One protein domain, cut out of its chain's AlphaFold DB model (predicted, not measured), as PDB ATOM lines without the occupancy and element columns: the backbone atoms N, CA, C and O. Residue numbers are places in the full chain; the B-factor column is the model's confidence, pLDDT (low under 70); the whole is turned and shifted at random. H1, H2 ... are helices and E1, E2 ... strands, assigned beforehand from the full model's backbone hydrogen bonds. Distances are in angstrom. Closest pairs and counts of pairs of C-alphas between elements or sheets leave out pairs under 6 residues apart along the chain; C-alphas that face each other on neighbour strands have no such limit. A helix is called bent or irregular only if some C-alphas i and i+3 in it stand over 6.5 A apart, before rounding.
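Overview. This is residues 31 to 174 of the 289 residues of the protein "Paired_CXXCH_1 domain-containing protein" of Rhodocyclales bacterium GT-UBC (UniProt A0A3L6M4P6). There is little regular structure: an elongated body mostly of loops has two small sheets, E2-E3 and E1-E4, near one end and helix H2 near the middle. H1 lies off to one side. The printed part has 144 residues, 29 in named elements (H1, E1, H2, E2, E3, E4), mixed class, both sheets antiparallel; it is compact, radius of gyration of the C-alphas 15.9 A, spanning 49 by 32 by 29 A.

Along the chain. E2 is residues 125 to 127, 5.7 A; E3 134 to 139, 8.3 A; E1 52 to 55, 9.2 A; E4 145 to 147, 6.8 A, ending at (-28.456, 6.970, 31.920). H2 is 109 to 116, 9.9 A; H1 is 31 to 35, 8.0 A, from (-19.764, -6.503, 11.374), only just irregular, C-alphas 32 and 35 being 6.6 A apart.

Arrangement. Hairpin E2 and E3 is antiparallel at 173 degrees, N 135 to O 126 2.8 A. E1 and E4 are antiparallel at 143 degrees, N 54 to O 145 2.8 A. O i to N i+4 pairs are within hydrogen-bond range in 3 of 4 for H2, 0 of 1 for H1, whose i+3 pairs are 0 of 2.

Size, cuts and confidence. C-alphas 97 and 131, the farthest apart, are 51.6 A apart. The printed part has no cut; links H1 to E1 and E1 to H2 are long. Residues 31 to 33 and 84 to 86 have pLDDT under 70.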
ATOM      1  N   ALA A  31     -18.480  -7.210  11.374       45.62
ATOM      2  CA  ALA A  31     -19.764  -6.503  11.374       45.62
ATOM      3  C   ALA A  31     -20.323  -6.255  12.789       45.62
ATOM      4  O   ALA A  31     -20.978  -5.240  13.012       45.62
ATOM      5  N   TYR A  32     -20.032  -7.143  13.750       49.12
ATOM      6  CA  TYR A  32     -20.463  -6.998  15.149       49.12
ATOM      7  C   TYR A  32     -19.633  -5.969  15.935       49.12
ATOM      8  O   TYR A  32     -20.136  -5.373  16.885       49.12
ATOM      9  N   ALA A  33     -18.378  -5.732  15.540       56.50
ATOM     10  CA  ALA A  33     -17.462  -4.864  16.284       56.50
ATOM     11  C   ALA A  33     -17.759  -3.358  16.132       56.50
ATOM     12  O   ALA A  33     -17.410  -2.578  17.015       56.50
ATOM     13  N   GLY A  34     -18.407  -2.938  15.038       79.06
ATOM     14  CA  GLY A  34     -18.616  -1.519  14.737       79.06
ATOM     15  C   GLY A  34     -19.652  -0.858  15.647       79.06
ATOM     16  O   GLY A  34     -19.305  -0.000  16.458       79.06
ATOM     17  N   ILE A  35     -20.914  -1.298  15.571       88.56
ATOM     18  CA  ILE A  35     -22.040  -0.692  16.310       88.56
ATOM     19  C   ILE A  35     -21.797  -0.628  17.825       88.56
ATOM     20  O   ILE A  35     -22.143   0.368  18.459       88.56
ATOM     21  N   ALA A  36     -21.144  -1.645  18.398       89.62
ATOM     22  CA  ALA A  36     -20.882  -1.741  19.831       89.62
ATOM     23  C   ALA A  36     -20.032  -0.583  20.378       89.62
ATOM     24  O   ALA A  36     -20.142  -0.281  21.560       89.62
ATOM     25  N   ALA A  37     -19.231   0.079  19.536       87.69
ATOM     26  CA  ALA A  37     -18.404   1.229  19.901       87.69
ATOM     27  C   ALA A  37     -19.033   2.585  19.515       87.69
ATOM     28  O   ALA A  37     -18.422   3.636  19.694       87.69
ATOM     29  N   THR A  38     -20.250   2.587  18.967       88.00
ATOM     30  CA  THR A  38     -20.938   3.811  18.535       88.00
ATOM     31  C   THR A  38     -21.811   4.409  19.637       88.00
ATOM     32  O   THR A  38     -22.125   3.758  20.634       88.00
ATOM     33  N   LYS A  39     -22.305   5.636  19.410       90.19
ATOM     34  CA  LYS A  39     -23.364   6.228  20.249       90.19
ATOM     35  C   LYS A  39     -24.711   5.499  20.136       90.19
ATOM     36  O   LYS A  39     -25.571   5.739  20.970       90.19
ATOM     37  N   HIS A  40     -24.885   4.639  19.129       91.50
ATOM     38  CA  HIS A  40     -26.091   3.830  18.930       91.50
ATOM     39  C   HIS A  40     -26.055   2.502  19.696       91.50
ATOM     40  O   HIS A  40     -27.030   1.755  19.663       91.50
ATOM     41  N   ASN A  41     -24.975   2.199  20.422       93.19
ATOM     42  CA  ASN A  41     -25.049   1.172  21.449       93.19
ATOM     43  C   ASN A  41     -25.833   1.729  22.642       93.19
ATOM     44  O   ASN A  41     -25.306   2.524  23.411       93.19
ATOM     45  N   LEU A  42     -27.097   1.336  22.771       94.50
ATOM     46  CA  LEU A  42     -27.988   1.813  23.832       94.50
ATOM     47  C   LEU A  42     -28.142   0.799  24.976       94.50
ATOM     48  O   LEU A  42     -28.764   1.122  25.981       94.50
ATOM     49  N   GLY A  43     -27.571  -0.404  24.853       93.12
ATOM     50  CA  GLY A  43     -27.707  -1.480  25.846       93.12
ATOM     51  C   GLY A  43     -26.640  -1.479  26.946       93.12
ATOM     52  O   GLY A  43     -26.775  -2.201  27.930       93.12
ATOM     53  N   ALA A  44     -25.558  -0.713  26.794       90.56
ATOM     54  CA  ALA A  44     -24.490  -0.625  27.793       90.56
ATOM     55  C   ALA A  44     -23.641   0.638  27.610       90.56
ATOM     56  O   ALA A  44     -23.594   1.202  26.519       90.56
ATOM     57  N   SER A  45     -22.909   1.050  28.649       91.38
ATOM     58  CA  SER A  45     -21.871   2.083  28.526       91.38
ATOM     59  C   SER A  45     -20.683   1.571  27.714       91.38
ATOM     60  O   SER A  45     -20.176   0.477  27.961       91.38
ATOM     61  N   THR A  46     -20.203   2.384  26.779       87.25
ATOM     62  CA  THR A  46     -19.037   2.097  25.925       87.25
ATOM     63  C   THR A  46     -17.915   3.115  26.132       87.25
ATOM     64  O   THR A  46     -16.921   3.111  25.410       87.25
ATOM     65  N   GLY A  47     -18.101   4.056  27.065       84.19
ATOM     66  CA  GLY A  47     -17.255   5.242  27.236       84.19
ATOM     67  C   GLY A  47     -17.417   6.300  26.134       84.19
ATOM     68  O   GLY A  47     -17.074   7.455  26.358       84.19
ATOM     69  N   SER A  48     -17.968   5.935  24.969       81.50
ATOM     70  CA  SER A  48     -18.150   6.828  23.813       81.50
ATOM     71  C   SER A  48     -19.609   7.234  23.582       81.50
ATOM     72  O   SER A  48     -19.887   8.275  22.976       81.50
ATOM     73  N   ASN A  49     -20.559   6.418  24.038       88.69
ATOM     74  CA  ASN A  49     -21.981   6.723  23.985       88.69
ATOM     75  C   ASN A  49     -22.411   7.608  25.164       88.69
ATOM     76  O   ASN A  49     -21.938   7.471  26.287       88.69
ATOM     77  N   VAL A  50     -23.324   8.543  24.892       89.12
ATOM     78  CA  VAL A  50     -23.829   9.470  25.920       89.12
ATOM     79  C   VAL A  50     -25.036   8.883  26.639       89.12
ATOM     80  O   VAL A  50     -25.147   9.032  27.850       89.12
ATOM     81  N   ASN A  51     -25.924   8.226  25.891       92.69
ATOM     82  CA  ASN A  51     -27.163   7.656  26.400       92.69
ATOM     83  C   ASN A  51     -27.101   6.129  26.305       92.69
ATOM     84  O   ASN A  51     -26.723   5.603  25.260       92.69
ATOM     85  N   TYR A  52     -27.481   5.433  27.373       94.81
ATOM     86  CA  TYR A  52     -27.583   3.972  27.412       94.81
ATOM     87  C   TYR A  52     -28.465   3.514  28.574       94.81
ATOM     88  O   TYR A  52     -28.673   4.244  29.545       94.81
ATOM     89  N   MET A  53     -28.967   2.289  28.490       93.62
ATOM     90  CA  MET A  53     -29.676   1.629  29.574       93.62
ATOM     91  C   MET A  53     -28.703   1.020  30.583       93.62
ATOM     92  O   MET A  53     -27.705   0.399  30.222       93.62
ATOM     93  N   THR A  54     -29.015   1.177  31.866       90.62
ATOM     94  CA  THR A  54     -28.364   0.450  32.970       90.62
ATOM     95  C   THR A  54     -29.202  -0.730  33.451       90.62
ATOM     96  O   THR A  54     -28.667  -1.673  34.021       90.62
ATOM     97  N   THR A  55     -30.514  -0.690  33.215       91.62
ATOM     98  CA  THR A  55     -31.469  -1.776  33.476       91.62
ATOM     99  C   THR A  55     -32.460  -1.839  32.313       91.62
ATOM    100  O   THR A  55     -32.735  -0.809  31.699       91.62
ATOM    101  N   GLY A  56     -32.985  -3.024  32.001       89.56
ATOM    102  CA  GLY A  56     -33.951  -3.251  30.919       89.56
ATOM    103  C   GLY A  56     -33.437  -4.270  29.906       89.56
ATOM    104  O   GLY A  56     -33.949  -5.382  29.838       89.56
ATOM    105  N   THR A  57     -32.394  -3.919  29.151       92.19
ATOM    106  CA  THR A  57     -31.728  -4.840  28.217       92.19
ATOM    107  C   THR A  57     -30.271  -4.466  27.987       92.19
ATOM    108  O   THR A  57     -29.910  -3.293  28.053       92.19
ATOM    109  N   THR A  58     -29.452  -5.469  27.678       91.25
ATOM    110  CA  THR A  58     -28.070  -5.305  27.200       91.25
ATOM    111  C   THR A  58     -27.922  -5.619  25.711       91.25
ATOM    112  O   THR A  58     -26.831  -5.507  25.151       91.25
ATOM    113  N   GLU A  59     -29.011  -6.004  25.039       92.06
ATOM    114  CA  GLU A  59     -29.002  -6.320  23.616       92.06
ATOM    115  C   GLU A  59     -28.808  -5.048  22.784       92.06
ATOM    116  O   GLU A  59     -29.615  -4.126  22.821       92.06
ATOM    117  N   ILE A  60     -27.743  -5.004  21.985       92.00
ATOM    118  CA  ILE A  60     -27.392  -3.811  21.201       92.00
ATOM    119  C   ILE A  60     -28.373  -3.606  20.038       92.00
ATOM    120  O   ILE A  60     -28.780  -2.486  19.745       92.00
ATOM    121  N   CYS A  61     -28.769  -4.692  19.371       94.06
ATOM    122  CA  CYS A  61     -29.548  -4.613  18.136       94.06
ATOM    123  C   CYS A  61     -31.044  -4.378  18.368       94.06
ATOM    124  O   CYS A  61     -31.702  -3.875  17.462       94.06
ATOM    125  N   VAL A  62     -31.585  -4.718  19.546       94.31
ATOM    126  CA  VAL A  62     -33.040  -4.730  19.799       94.31
ATOM    127  C   VAL A  62     -33.685  -3.349  19.665       94.31
ATOM    128  O   VAL A  62     -34.845  -3.237  19.281       94.31
ATOM    129  N   PHE A  63     -32.918  -2.280  19.890       95.06
ATOM    130  CA  PHE A  63     -33.382  -0.901  19.729       95.06
ATOM    131  C   PHE A  63     -33.706  -0.531  18.271       95.06
ATOM    132  O   PHE A  63     -34.461   0.410  18.035       95.06
ATOM    133  N   CYS A  64     -33.159  -1.273  17.304       95.31
ATOM    134  CA  CYS A  64     -33.289  -1.002  15.870       95.31
ATOM    135  C   CYS A  64     -33.951  -2.158  15.117       95.31
ATOM    136  O   CYS A  64     -34.771  -1.936  14.230       95.31
ATOM    137  N   HIS A  65     -33.594  -3.395  15.459       95.88
ATOM    138  CA  HIS A  65     -33.941  -4.592  14.709       95.88
ATOM    139  C   HIS A  65     -34.643  -5.626  15.579       95.88
ATOM    140  O   HIS A  65     -34.341  -5.778  16.760       95.88
ATOM    141  N   THR A  66     -35.556  -6.375  14.969       95.38
ATOM    142  CA  THR A  66     -36.191  -7.538  15.583       95.38
ATOM    143  C   THR A  66     -36.083  -8.751  14.666       95.38
ATOM    144  O   THR A  66     -36.294  -8.612  13.465       95.38
ATOM    145  N   PRO A  67     -35.783  -9.959  15.176       93.38
ATOM    146  CA  PRO A  67     -35.687 -11.143  14.325       93.38
ATOM    147  C   PRO A  67     -36.964 -11.422  13.514       93.38
ATOM    148  O   PRO A  67     -36.873 -11.887  12.380       93.38
ATOM    149  N   HIS A  68     -38.145 -11.116  14.071       92.25
ATOM    150  CA  HIS A  68     -39.451 -11.369  13.454       92.25
ATOM    151  C   HIS A  68     -40.468 -10.282  13.822       92.25
ATOM    152  O   HIS A  68     -40.295  -9.570  14.809       92.25
ATOM    153  N   ALA A  69     -41.572 -10.216  13.069       93.38
ATOM    154  CA  ALA A  69     -42.667  -9.265  13.292       93.38
ATOM    155  C   ALA A  69     -42.220  -7.791  13.232       93.38
ATOM    156  O   ALA A  69     -42.714  -6.946  13.969       93.38
ATOM    157  N   SER A  70     -41.281  -7.497  12.332       94.88
ATOM    158  CA  SER A  70     -40.779  -6.148  12.080       94.88
ATOM    159  C   SER A  70     -41.828  -5.207  11.499       94.88
ATOM    160  O   SER A  70     -42.738  -5.633  10.787       94.88
ATOM    161  N   ASN A  71     -41.619  -3.910  11.687       93.44
ATOM    162  CA  ASN A  71     -42.421  -2.864  11.080       93.44
ATOM    163  C   ASN A  71     -42.136  -2.772   9.574       93.44
ATOM    164  O   ASN A  71     -41.097  -2.266   9.156       93.44
ATOM    165  N   THR A  72     -43.081  -3.216   8.747       90.62
ATOM    166  CA  THR A  72     -42.970  -3.169   7.278       90.62
ATOM    167  C   THR A  72     -43.300  -1.798   6.675       90.62
ATOM    168  O   THR A  72     -43.129  -1.596   5.468       90.62
ATOM    169  N   GLY A  73     -43.777  -0.854   7.493       88.06
ATOM    170  CA  GLY A  73     -44.030   0.536   7.107       88.06
ATOM    171  C   GLY A  73     -42.756   1.375   6.984       88.06
ATOM    172  O   GLY A  73     -42.766   2.395   6.301       88.06
ATOM    173  N   VAL A  74     -41.643   0.928   7.574       88.62
ATOM    174  CA  VAL A  74     -40.327   1.570   7.453       88.62
ATOM    175  C   VAL A  74     -39.472   0.795   6.459       88.62
ATOM    176  O   VAL A  74     -39.376  -0.429   6.524       88.62
ATOM    177  N   LYS A  75     -38.812   1.495   5.531       88.75
ATOM    178  CA  LYS A  75     -37.932   0.878   4.524       88.75
ATOM    179  C   LYS A  75     -36.534   0.588   5.082       88.75
ATOM    180  O   LYS A  75     -35.532   1.033   4.530       88.75
ATOM    181  N   ALA A  76     -36.480  -0.174   6.173       91.56
ATOM    182  CA  ALA A  76     -35.258  -0.669   6.801       91.56
ATOM    183  C   ALA A  76     -35.393  -2.169   7.130       91.56
ATOM    184  O   ALA A  76     -36.498  -2.628   7.432       91.56
ATOM    185  N   PRO A  77     -34.300  -2.958   7.082       92.06
ATOM    186  CA  PRO A  77     -34.363  -4.378   7.403       92.06
ATOM    187  C   PRO A  77     -34.868  -4.594   8.824       92.06
ATOM    188  O   PRO A  77     -34.295  -4.056   9.767       92.06
ATOM    189  N   LEU A  78     -35.908  -5.411   8.978       95.50
ATOM    190  CA  LEU A  78     -36.347  -5.912  10.277       95.50
ATOM    191  C   LEU A  78     -36.585  -4.823  11.347       95.50
ATOM    192  O   LEU A  78     -36.308  -5.043  12.522       95.50
ATOM    193  N   TRP A  79     -37.071  -3.642  10.951       96.19
ATOM    194  CA  TRP A  79     -37.162  -2.479  11.837       96.19
ATOM    195  C   TRP A  79     -38.053  -2.727  13.062       96.19
ATOM    196  O   TRP A  79     -39.189  -3.183  12.922       96.19
ATOM    197  N   ASN A  80     -37.556  -2.411  14.258       96.44
ATOM    198  CA  ASN A  80     -38.223  -2.728  15.524       96.44
ATOM    199  C   ASN A  80     -38.913  -1.537  16.192       96.44
ATOM    200  O   ASN A  80     -39.277  -1.623  17.357       96.44
ATOM    201  N   LYS A  81     -39.107  -0.413  15.505       94.50
ATOM    202  CA  LYS A  81     -39.793   0.750  16.090       94.50
ATOM    203  C   LYS A  81     -41.127   1.003  15.396       94.50
ATOM    204  O   LYS A  81     -41.238   0.702  14.204       94.50
ATOM    205  N   PRO A  82     -42.143   1.529  16.103       92.25
ATOM    206  CA  PRO A  82     -43.381   1.964  15.462       92.25
ATOM    207  C   PRO A  82     -43.105   3.114  14.482       92.25
ATOM    208  O   PRO A  82     -42.080   3.788  14.579       92.25
ATOM    209  N   VAL A  83     -44.014   3.339  13.527       79.94
ATOM    210  CA  VAL A  83     -44.007   4.586  12.748       79.94
ATOM    211  C   VAL A  83     -44.859   5.587  13.509       79.94
ATOM    212  O   VAL A  83     -46.082   5.474  13.496       79.94
ATOM    213  N   ASN A  84     -44.243   6.571  14.152       68.00
ATOM    214  CA  ASN A  84     -44.974   7.778  14.504       68.00
ATOM    215  C   ASN A  84     -44.971   8.664  13.262       68.00
ATOM    216  O   ASN A  84     -43.941   9.212  12.885       68.00
ATOM    217  N   GLY A  85     -46.106   8.684  12.557       57.56
ATOM    218  CA  GLY A  85     -46.320   9.379  11.285       57.56
ATOM    219  C   GLY A  85     -46.276  10.901  11.409       57.56
ATOM    220  O   GLY A  85     -47.247  11.571  11.067       57.56
ATOM    221  N   GLY A  86     -45.166  11.441  11.911       64.19
ATOM    222  CA  GLY A  86     -44.888  12.863  11.886       64.19
ATOM    223  C   GLY A  86     -44.960  13.363  10.451       64.19
ATOM    224  O   GLY A  86     -44.324  12.814   9.550       64.19
ATOM    225  N   VAL A  87     -45.770  14.396  10.233       83.81
ATOM    226  CA  VAL A  87     -45.643  15.214   9.031       83.81
ATOM    227  C   VAL A  87     -44.360  16.011   9.218       83.81
ATOM    228  O   VAL A  87     -44.258  16.789  10.164       83.81
ATOM    229  N   TYR A  88     -43.375  15.772   8.358       91.88
ATOM    230  CA  TYR A  88     -42.115  16.504   8.397       91.88
ATOM    231  C   TYR A  88     -42.245  17.787   7.580       91.88
ATOM    232  O   TYR A  88     -42.663  17.736   6.421       91.88
ATOM    233  N   THR A  89     -41.855  18.925   8.153       93.44
ATOM    234  CA  THR A  89     -41.598  20.132   7.361       93.44
ATOM    235  C   THR A  89     -40.303  19.891   6.606       93.44
ATOM    236  O   THR A  89     -39.238  19.804   7.206       93.44
ATOM    237  N   THR A  90     -40.385  19.725   5.291       92.25
ATOM    238  CA  THR A  90     -39.201  19.484   4.468       92.25
ATOM    239  C   THR A  90     -38.695  20.766   3.831       92.25
ATOM    240  O   THR A  90     -39.391  21.776   3.721       92.25
ATOM    241  N   TYR A  91     -37.465  20.687   3.353       91.75
ATOM    242  CA  TYR A  91     -36.835  21.695   2.525       91.75
ATOM    243  C   TYR A  91     -37.586  21.854   1.187       91.75
ATOM    244  O   TYR A  91     -38.096  20.893   0.604       91.75
ATOM    245  N   ASN A  92     -37.700  23.098   0.730       88.19
ATOM    246  CA  ASN A  92     -38.383  23.493  -0.502       88.19
ATOM    247  C   ASN A  92     -37.714  24.749  -1.082       88.19
ATOM    248  O   ASN A  92     -36.736  25.249  -0.531       88.19
ATOM    249  N   THR A  93     -38.236  25.291  -2.183       83.81
ATOM    250  CA  THR A  93     -37.637  26.461  -2.849       83.81
ATOM    251  C   THR A  93     -37.642  27.738  -2.003       83.81
ATOM    252  O   THR A  93     -36.869  28.652  -2.274       83.81
ATOM    253  N   SER A  94     -38.474  27.816  -0.958       83.25
ATOM    254  CA  SER A  94     -38.468  28.929   0.004       83.25
ATOM    255  C   SER A  94     -37.350  28.811   1.044       83.25
ATOM    256  O   SER A  94     -36.971  29.821   1.629       83.25
ATOM    257  N   THR A  95     -36.815  27.609   1.274       82.00
ATOM    258  CA  THR A  95     -35.735  27.355   2.246       82.00
ATOM    259  C   THR A  95     -34.404  27.001   1.576       82.00
ATOM    260  O   THR A  95     -33.354  27.118   2.200       82.00
ATOM    261  N   SER A  96     -34.423  26.635   0.290       82.62
ATOM    262  CA  SER A  96     -33.244  26.400  -0.544       82.62
ATOM    263  C   SER A  96     -33.515  26.816  -1.990       82.62
ATOM    264  O   SER A  96     -34.286  26.178  -2.699       82.62
ATOM    265  N   ALA A  97     -32.846  27.873  -2.457       81.75
ATOM    266  CA  ALA A  97     -33.022  28.387  -3.819       81.75
ATOM    267  C   ALA A  97     -32.500  27.436  -4.916       81.75
ATOM    268  O   ALA A  97     -32.802  27.632  -6.088       81.75
ATOM    269  N   THR A  98     -31.708  26.429  -4.541       83.81
ATOM    270  CA  THR A  98     -31.057  25.490  -5.467       83.81
ATOM    271  C   THR A  98     -31.579  24.064  -5.312       83.81
ATOM    272  O   THR A  98     -30.900  23.125  -5.711       83.81
ATOM    273  N   ILE A  99     -32.733  23.873  -4.666       88.25
ATOM    274  CA  ILE A  99     -33.386  22.565  -4.624       88.25
ATOM    275  C   ILE A  99     -34.079  22.293  -5.964       88.25
ATOM    276  O   ILE A  99     -34.843  23.115  -6.466       88.25
ATOM    277  N   ASP A 100     -33.818  21.127  -6.529       87.69
ATOM    278  CA  ASP A 100     -34.254  20.714  -7.862       87.69
ATOM    279  C   ASP A 100     -35.003  19.370  -7.848       87.69
ATOM    280  O   ASP A 100     -35.897  19.138  -8.661       87.69
ATOM    281  N   GLY A 101     -34.664  18.487  -6.906       90.00
ATOM    282  CA  GLY A 101     -35.261  17.165  -6.758       90.00
ATOM    283  C   GLY A 101     -36.567  17.171  -5.968       90.00
ATOM    284  O   GLY A 101     -36.739  17.902  -4.989       90.00
ATOM    285  N   SER A 102     -37.474  16.271  -6.340       92.12
ATOM    286  CA  SER A 102     -38.695  16.026  -5.576       92.12
ATOM    287  C   SER A 102     -38.379  15.366  -4.234       92.12
ATOM    288  O   SER A 102     -37.542  14.460  -4.149       92.12
ATOM    289  N   VAL A 103     -39.091  15.783  -3.186       92.19
ATOM    290  CA  VAL A 103     -38.901  15.313  -1.807       92.19
ATOM    291  C   VAL A 103     -40.023  14.366  -1.394       92.19
ATOM    292  O   VAL A 103     -41.201  14.633  -1.616       92.19
ATOM    293  N   SER A 104     -39.664  13.251  -0.763       91.81
ATOM    294  CA  SER A 104     -40.593  12.276  -0.202       91.81
ATOM    295  C   SER A 104     -39.995  11.606   1.036       91.81
ATOM    296  O   SER A 104     -39.063  10.806   0.931       91.81
ATOM    297  N   MET A 105     -40.602  11.835   2.201       90.75
ATOM    298  CA  MET A 105     -40.200  11.242   3.486       90.75
ATOM    299  C   MET A 105     -40.845   9.870   3.731       90.75
ATOM    300  O   MET A 105     -41.449   9.627   4.767       90.75
ATOM    301  N   THR A 106     -40.742   8.960   2.761       89.81
ATOM    302  CA  THR A 106     -41.274   7.579   2.853       89.81
ATOM    303  C   THR A 106     -40.178   6.507   2.775       89.81
ATOM    304  O   THR A 106     -40.462   5.309   2.705       89.81
ATOM    305  N   GLY A 107     -38.914   6.940   2.748       91.50
ATOM    306  CA  GLY A 107     -37.731   6.097   2.603       91.50
ATOM    307  C   GLY A 107     -37.138   5.610   3.927       91.50
ATOM    308  O   GLY A 107     -37.787   5.592   4.975       91.50
ATOM    309  N   VAL A 108     -35.872   5.197   3.870       94.06
ATOM    310  CA  VAL A 108     -35.126   4.688   5.034       94.06
ATOM    311  C   VAL A 108     -34.898   5.768   6.093       94.06
ATOM    312  O   VAL A 108     -34.725   5.424   7.257       94.06
ATOM    313  N   SER A 109     -34.919   7.058   5.734       94.94
ATOM    314  CA  SER A 109     -34.710   8.150   6.698       94.94
ATOM    315  C   SER A 109     -35.732   8.122   7.840       94.94
ATOM    316  O   SER A 109     -35.396   8.500   8.958       94.94
ATOM    317  N   LEU A 110     -36.933   7.563   7.621       93.50
ATOM    318  CA  LEU A 110     -37.919   7.327   8.685       93.50
ATOM    319  C   LEU A 110     -37.412   6.394   9.797       93.50
ATOM    320  O   LEU A 110     -37.845   6.514  10.939       93.50
ATOM    321  N   ALA A 111     -36.487   5.479   9.495       94.44
ATOM    322  CA  ALA A 111     -35.853   4.645  10.512       94.44
ATOM    323  C   ALA A 111     -35.042   5.518  11.479       94.44
ATOM    324  O   ALA A 111     -35.251   5.469  12.688       94.44
ATOM    325  N   CYS A 112     -34.182   6.389  10.951       94.44
ATOM    326  CA  CYS A 112     -33.410   7.335  11.754       94.44
ATOM    327  C   CYS A 112     -34.346   8.270  12.533       94.44
ATOM    328  O   CYS A 112     -34.232   8.420  13.751       94.44
ATOM    329  N   LEU A 113     -35.329   8.842  11.842       93.88
ATOM    330  CA  LEU A 113     -36.243   9.809  12.432       93.88
ATOM    331  C   LEU A 113     -37.118   9.203  13.533       93.88
ATOM    332  O   LEU A 113     -37.387   9.901  14.490       93.88
ATOM    333  N   SER A 114     -37.410   7.897  13.536       92.31
ATOM    334  CA  SER A 114     -38.132   7.261  14.659       92.31
ATOM    335  C   SER A 114     -37.417   7.317  16.026       92.31
ATOM    336  O   SER A 114     -37.991   6.921  17.041       92.31
ATOM    337  N   CYS A 115     -36.168   7.790  16.077       93.00
ATOM    338  CA  CYS A 115     -35.505   8.246  17.305       93.00
ATOM    339  C   CYS A 115     -35.216   9.755  17.272       93.00
ATOM    340  O   CYS A 115     -35.372  10.441  18.281       93.00
ATOM    341  N   HIS A 116     -34.748  10.248  16.122       93.62
ATOM    342  CA  HIS A 116     -34.179  11.586  15.965       93.62
ATOM    343  C   HIS A 116     -35.223  12.702  15.770       93.62
ATOM    344  O   HIS A 116     -34.870  13.879  15.838       93.62
ATOM    345  N   ASP A 117     -36.498  12.358  15.574       92.44
ATOM    346  CA  ASP A 117     -37.612  13.308  15.461       92.44
ATOM    347  C   ASP A 117     -38.170  13.764  16.820       92.44
ATOM    348  O   ASP A 117     -38.985  14.684  16.901       92.44
ATOM    349  N   GLY A 118     -37.759  13.108  17.909       89.75
ATOM    350  CA  GLY A 118     -38.242  13.400  19.252       89.75
ATOM    351  C   GLY A 118     -39.738  13.211  19.450       89.75
ATOM    352  O   GLY A 118     -40.305  13.832  20.349       89.75
ATOM    353  N   THR A 119     -40.401  12.360  18.679       90.00
ATOM    354  CA  THR A 119     -41.812  12.026  18.908       90.00
ATOM    355  C   THR A 119     -41.964  10.871  19.897       90.00
ATOM    356  O   THR A 119     -42.945  10.821  20.637       90.00
ATOM    357  N   GLN A 120     -40.952  10.006  20.013       91.56
ATOM    358  CA  GLN A 120     -40.968   8.823  20.875       91.56
ATOM    359  C   GLN A 120     -39.662   8.607  21.651       91.56
ATOM    360  O   GLN A 120     -38.637   9.235  21.393       91.56
ATOM    361  N   ALA A 121     -39.704   7.696  22.625       93.50
ATOM    362  CA  ALA A 121     -38.516   7.245  23.340       93.50
ATOM    363  C   ALA A 121     -37.643   6.314  22.471       93.50
ATOM    364  O   ALA A 121     -38.141   5.551  21.629       93.50
ATOM    365  N   MET A 122     -36.330   6.336  22.711       93.88
ATOM    366  CA  MET A 122     -35.351   5.491  22.018       93.88
ATOM    367  C   MET A 122     -35.620   3.995  22.232       93.88
ATOM    368  O   MET A 122     -35.387   3.205  21.323       93.88
ATOM    369  N   ASP A 123     -36.193   3.602  23.371       94.69
ATOM    370  CA  ASP A 123     -36.606   2.228  23.683       94.69
ATOM    371  C   ASP A 123     -38.070   1.921  23.372       94.69
ATOM    372  O   ASP A 123     -38.541   0.838  23.695       94.69
ATOM    373  N   SER A 124     -38.804   2.830  22.732       94.75
ATOM    374  CA  SER A 124     -40.108   2.464  22.182       94.75
ATOM    375  C   SER A 124     -39.905   1.515  21.000       94.75
ATOM    376  O   SER A 124     -39.360   1.916  19.965       94.75
ATOM    377  N   MET A 125     -40.307   0.257  21.170       94.56
ATOM    378  CA  MET A 125     -40.113  -0.814  20.194       94.56
ATOM    379  C   MET A 125     -41.343  -1.708  20.068       94.56
ATOM    380  O   MET A 125     -42.113  -1.847  21.016       94.56
ATOM    381  N   ILE A 126     -41.545  -2.297  18.889       96.25
ATOM    382  CA  ILE A 126     -42.719  -3.134  18.605       96.25
ATOM    383  C   ILE A 126     -42.556  -4.576  19.073       96.25
ATOM    384  O   ILE A 126     -43.550  -5.258  19.282       96.25
ATOM    385  N   ASN A 127     -41.324  -5.055  19.219       95.75
ATOM    386  CA  ASN A 127     -41.018  -6.385  19.718       95.75
ATOM    387  C   ASN A 127     -39.903  -6.266  20.760       95.75
ATOM    388  O   ASN A 127     -38.722  -6.181  20.413       95.75
ATOM    389  N   GLY A 128     -40.304  -6.167  22.029       94.12
ATOM    390  CA  GLY A 128     -39.380  -6.002  23.147       94.12
ATOM    391  C   GLY A 128     -38.561  -7.262  23.459       94.12
ATOM    392  O   GLY A 128     -38.947  -8.358  23.053       94.12
ATOM    393  N   PRO A 129     -37.452  -7.138  24.215       90.88
ATOM    394  CA  PRO A 129     -36.670  -8.280  24.690       90.88
ATOM    395  C   PRO A 129     -37.533  -9.284  25.462       90.88
ATOM    396  O   PRO A 129     -38.408  -8.890  26.231       90.88
ATOM    397  N   GLY A 130     -37.253 -10.580  25.319       87.81
ATOM    398  CA  GLY A 130     -38.023 -11.649  25.964       87.81
ATOM    399  C   GLY A 130     -39.295 -12.060  25.205       87.81
ATOM    400  O   GLY A 130     -39.651 -11.499  24.175       87.81
ATOM    401  N   SER A 131     -39.973 -13.100  25.696       89.12
ATOM    402  CA  SER A 131     -41.177 -13.642  25.049       89.12
ATOM    403  C   SER A 131     -42.434 -12.858  25.436       89.12
ATOM    404  O   SER A 131     -42.587 -12.470  26.591       89.12
ATOM    405  N   GLY A 132     -43.359 -12.683  24.487       90.44
ATOM    406  CA  GLY A 132     -44.679 -12.086  24.733       90.44
ATOM    407  C   GLY A 132     -44.728 -10.555  24.724       90.44
ATOM    408  O   GLY A 132     -45.783  -9.995  24.997       90.44
ATOM    409  N   ASN A 133     -43.635  -9.875  24.367       93.00
ATOM    410  CA  ASN A 133     -43.515  -8.411  24.424       93.00
ATOM    411  C   ASN A 133     -43.764  -7.713  23.074       93.00
ATOM    412  O   ASN A 133     -43.201  -6.651  22.802       93.00
ATOM    413  N   TYR A 134     -44.591  -8.312  22.211       95.50
ATOM    414  CA  TYR A 134     -44.978  -7.703  20.940       95.50
ATOM    415  C   TYR A 134     -46.145  -6.728  21.126       95.50
ATOM    416  O   TYR A 134     -47.222  -7.113  21.581       95.50
ATOM    417  N   VAL A 135     -45.948  -5.478  20.713       95.19
ATOM    418  CA  VAL A 135     -46.956  -4.414  20.708       95.19
ATOM    419  C   VAL A 135     -46.829  -3.641  19.399       95.19
ATOM    420  O   VAL A 135     -45.881  -2.891  19.212       95.19
ATOM    421  N   ALA A 136     -47.796  -3.774  18.487       91.62
ATOM    422  CA  ALA A 136     -47.717  -3.148  17.160       91.62
ATOM    423  C   ALA A 136     -47.537  -1.613  17.204       91.62
ATOM    424  O   ALA A 136     -46.822  -1.052  16.378       91.62
ATOM    425  N   GLY A 137     -48.150  -0.943  18.189       91.50
ATOM    426  CA  GLY A 137     -47.999   0.502  18.426       91.50
ATOM    427  C   GLY A 137     -46.688   0.906  19.111       91.50
ATOM    428  O   GLY A 137     -46.437   2.092  19.301       91.50
ATOM    429  N   GLY A 138     -45.850  -0.067  19.466       94.12
ATOM    430  CA  GLY A 138     -44.650   0.114  20.266       94.12
ATOM    431  C   GLY A 138     -44.936   0.227  21.763       94.12
ATOM    432  O   GLY A 138     -45.962   0.752  22.191       94.12
ATOM    433  N   ALA A 139     -43.995  -0.246  22.570       94.75
ATOM    434  CA  ALA A 139     -43.954  -0.039  24.013       94.75
ATOM    435  C   ALA A 139     -42.508   0.238  24.445       94.75
ATOM    436  O   ALA A 139     -41.568  -0.213  23.789       94.75
ATOM    437  N   THR A 140     -42.326   1.008  25.517       94.62
ATOM    438  CA  THR A 140     -41.016   1.155  26.166       94.62
ATOM    439  C   THR A 140     -40.643  -0.126  26.907       94.62
ATOM    440  O   THR A 140     -41.509  -0.942  27.237       94.62
ATOM    441  N   ILE A 141     -39.354  -0.320  27.188       92.06
ATOM    442  CA  ILE A 141     -38.912  -1.506  27.924       92.06
ATOM    443  C   ILE A 141     -39.390  -1.400  29.375       92.06
ATOM    444  O   ILE A 141     -39.075  -0.446  30.090       92.06
ATOM    445  N   SER A 142     -40.128  -2.413  29.832       88.44
ATOM    446  CA  SER A 142     -40.565  -2.502  31.227       88.44
ATOM    447  C   SER A 142     -39.360  -2.560  32.170       88.44
ATOM    448  O   SER A 142     -38.461  -3.381  31.993       88.44
ATOM    449  N   GLY A 143     -39.334  -1.678  33.174       87.31
ATOM    450  CA  GLY A 143     -38.212  -1.566  34.112       87.31
ATOM    451  C   GLY A 143     -36.928  -0.995  33.496       87.31
ATOM    452  O   GLY A 143     -35.871  -1.079  34.120       87.31
ATOM    453  N   GLY A 144     -37.002  -0.427  32.287       90.69
ATOM    454  CA  GLY A 144     -35.886   0.249  31.640       90.69
ATOM    455  C   GLY A 144     -35.418   1.459  32.448       90.69
ATOM    456  O   GLY A 144     -36.212   2.340  32.776       90.69
ATOM    457  N   VAL A 145     -34.122   1.522  32.753       93.50
ATOM    458  CA  VAL A 145     -33.501   2.673  33.425       93.50
ATOM    459  C   VAL A 145     -32.449   3.262  32.505       93.50
ATOM    460  O   VAL A 145     -31.446   2.617  32.196       93.50
ATOM    461  N   TRP A 146     -32.681   4.502  32.086       94.94
ATOM    462  CA  TRP A 146     -31.788   5.247  31.209       94.94
ATOM    463  C   TRP A 146     -30.778   6.085  31.991       94.94
ATOM    464  O   TRP A 146     -31.126   6.777  32.947       94.94
ATOM    465  N   THR A 147     -29.543   6.083  31.506       94.00
ATOM    466  CA  THR A 147     -28.456   6.970  31.920       94.00
ATOM    467  C   THR A 147     -28.027   7.814  30.727       94.00
ATOM    468  O   THR A 147     -28.035   7.343  29.590       94.00
ATOM    469  N   GLY A 148     -27.633   9.061  30.982       91.88
ATOM    470  CA  GLY A 148     -27.073   9.950  29.967       91.88
ATOM    471  C   GLY A 148     -27.617  11.367  30.049       91.88
ATOM    472  O   GLY A 148     -28.782  11.574  30.380       91.88
ATOM    473  N   ALA A 149     -26.759  12.339  29.733       88.75
ATOM    474  CA  ALA A 149     -27.088  13.765  29.782       88.75
ATOM    475  C   ALA A 149     -28.005  14.222  28.632       88.75
ATOM    476  O   ALA A 149     -28.643  15.264  28.746       88.75
ATOM    477  N   ASN A 150     -28.089  13.444  27.546       91.62
ATOM    478  CA  ASN A 150     -28.806  13.800  26.318       91.62
ATOM    479  C   ASN A 150     -30.117  13.014  26.149       91.62
ATOM    480  O   ASN A 150     -30.569  12.816  25.016       91.62
ATOM    481  N   GLN A 151     -30.704  12.546  27.252       92.75
ATOM    482  CA  GLN A 151     -32.050  11.973  27.274       92.75
ATOM    483  C   GLN A 151     -32.842  12.424  28.515       92.75
ATOM    484  O   GLN A 151     -32.261  12.772  29.543       92.75
ATOM    485  N   THR A 152     -34.170  12.378  28.432       91.69
ATOM    486  CA  THR A 152     -35.106  12.447  29.562       91.69
ATOM    487  C   THR A 152     -36.090  11.289  29.433       91.69
ATOM    488  O   THR A 152     -36.858  11.239  28.474       91.69
ATOM    489  N   ALA A 153     -36.058  10.349  30.382       88.69
ATOM    490  CA  ALA A 153     -36.898   9.145  30.379       88.69
ATOM    491  C   ALA A 153     -36.862   8.364  29.043       88.69
ATOM    492  O   ALA A 153     -37.895   7.980  28.500       88.69
ATOM    493  N   GLY A 154     -35.667   8.176  28.477       91.38
ATOM    494  CA  GLY A 154     -35.439   7.457  27.220       91.38
ATOM    495  C   GLY A 154     -35.693   8.260  25.953       91.38
ATOM    496  O   GLY A 154     -35.312   7.829  24.865       91.38
ATOM    497  N   LYS A 155     -36.286   9.446  26.060       92.12
ATOM    498  CA  LYS A 155     -36.490  10.363  24.941       92.12
ATOM    499  C   LYS A 155     -35.283  11.281  24.788       92.12
ATOM    500  O   LYS A 155     -34.815  11.839  25.773       92.12
ATOM    501  N   MET A 156     -34.771  11.446  23.573       92.06
ATOM    502  CA  MET A 156     -33.635  12.337  23.322       92.06
ATOM    503  C   MET A 156     -34.002  13.819  23.533       92.06
ATOM    504  O   MET A 156     -35.129  14.243  23.273       92.06
ATOM    505  N   ASN A 157     -33.033  14.614  23.993       88.81
ATOM    506  CA  ASN A 157     -33.235  16.026  24.345       88.81
ATOM    507  C   ASN A 157     -33.236  16.925  23.111       88.81
ATOM    508  O   ASN A 157     -32.318  16.841  22.296       88.81
ATOM    509  N   SER A 158     -34.131  17.913  23.075       76.69
ATOM    510  CA  SER A 158     -34.180  18.943  22.025       76.69
ATOM    511  C   SER A 158     -32.918  19.809  21.908       76.69
ATOM    512  O   SER A 158     -32.724  20.464  20.896       76.69
ATOM    513  N   ASN A 159     -32.038  19.827  22.914       74.31
ATOM    514  CA  ASN A 159     -30.861  20.708  22.942       74.31
ATOM    515  C   ASN A 159     -29.618  20.091  22.274       74.31
ATOM    516  O   ASN A 159     -28.493  20.498  22.563       74.31
ATOM    517  N   THR A 160     -29.789  19.075  21.428       85.31
ATOM    518  CA  THR A 160     -28.671  18.428  20.730       85.31
ATOM    519  C   THR A 160     -28.865  18.534  19.227       85.31
ATOM    520  O   THR A 160     -29.963  18.308  18.745       85.31
ATOM    521  N   VAL A 161     -27.790  18.796  18.479       87.69
ATOM    522  CA  VAL A 161     -27.821  18.828  16.999       87.69
ATOM    523  C   VAL A 161     -28.219  17.471  16.406       87.69
ATOM    524  O   VAL A 161     -28.693  17.390  15.286       87.69
ATOM    525  N   ALA A 162     -28.046  16.383  17.163       88.88
ATOM    526  CA  ALA A 162     -28.522  15.070  16.752       88.88
ATOM    527  C   ALA A 162     -30.052  14.941  16.835       88.88
ATOM    528  O   ALA A 162     -30.592  14.011  16.255       88.88
ATOM    529  N   MET A 163     -30.749  15.812  17.567       91.88
ATOM    530  CA  MET A 163     -32.206  15.838  17.607       91.88
ATOM    531  C   MET A 163     -32.739  16.810  16.577       91.88
ATOM    532  O   MET A 163     -32.739  18.014  16.805       91.88
ATOM    533  N   LEU A 164     -33.192  16.251  15.460       92.69
ATOM    534  CA  LEU A 164     -33.658  17.007  14.303       92.69
ATOM    535  C   LEU A 164     -35.075  17.532  14.533       92.69
ATOM    536  O   LEU A 164     -35.403  18.658  14.189       92.69
ATOM    537  N   GLY A 165     -35.915  16.731  15.193       92.12
ATOM    538  CA  GLY A 165     -37.331  17.053  15.303       92.12
ATOM    539  C   GLY A 165     -38.096  16.703  14.026       92.12
ATOM    540  O   GLY A 165     -37.669  15.880  13.216       92.12
ATOM    541  N   THR A 166     -39.264  17.318  13.867       92.69
ATOM    542  CA  THR A 166     -40.115  17.160  12.677       92.69
ATOM    543  C   THR A 166     -39.941  18.292  11.667       92.69
ATOM    544  O   THR A 166     -40.481  18.208  10.567       92.69
ATOM    545  N   ASP A 167     -39.175  19.329  12.002       92.94
ATOM    546  CA  ASP A 167     -38.796  20.381  11.066       92.94
ATOM    547  C   ASP A 167     -37.398  20.095  10.522       92.94
ATOM    548  O   ASP A 167     -36.426  20.191  11.258       92.94
ATOM    549  N   LEU A 168     -37.330  19.703   9.248       93.31
ATOM    550  CA  LEU A 168     -36.101  19.384   8.520       93.31
ATOM    551  C   LEU A 168     -35.720  20.496   7.533       93.31
ATOM    552  O   LEU A 168     -34.908  20.294   6.627       93.31
ATOM    553  N   SER A 169     -36.377  21.655   7.610       92.31
ATOM    554  CA  SER A 169     -36.224  22.722   6.617       92.31
ATOM    555  C   SER A 169     -34.845  23.387   6.630       92.31
ATOM    556  O   SER A 169     -34.459  23.993   5.626       92.31
ATOM    557  N   ASN A 170     -34.103  23.249   7.731       90.00
ATOM    558  CA  ASN A 170     -32.740  23.738   7.934       90.00
ATOM    559  C   ASN A 170     -31.669  22.629   7.875       90.00
ATOM    560  O   ASN A 170     -30.500  22.906   8.151       90.00
ATOM    561  N   ASP A 171     -32.044  21.400   7.521       91.38
ATOM    562  CA  ASP A 171     -31.137  20.259   7.403       91.38
ATOM    563  C   ASP A 171     -30.607  20.072   5.978       91.38
ATOM    564  O   ASP A 171     -31.152  20.587   4.997       91.38
ATOM    565  N   HIS A 172     -29.545  19.269   5.844       91.94
ATOM    566  CA  HIS A 172     -29.147  18.791   4.523       91.94
ATOM    567  C   HIS A 172     -30.253  17.883   3.954       91.94
ATOM    568  O   HIS A 172     -30.654  16.932   4.629       91.94
ATOM    569  N   PRO A 173     -30.689  18.099   2.700       93.62
ATOM    570  CA  PRO A 173     -31.731  17.303   2.068       93.62
ATOM    571  C   PRO A 173     -31.563  15.776   2.181       93.62
ATOM    572  O   PRO A 173     -30.530  15.231   1.784       93.62
ATOM    573  N   VAL A 174     -32.601  15.088   2.676       95.31
ATOM    574  CA  VAL A 174     -32.758  13.620   2.731       95.31
ATOM    575  C   VAL A 174     -34.188  13.204   2.387       95.31
ATOM    576  O   VAL A 174     -35.154  13.838   2.787       95.31
TER     577      VAL A 174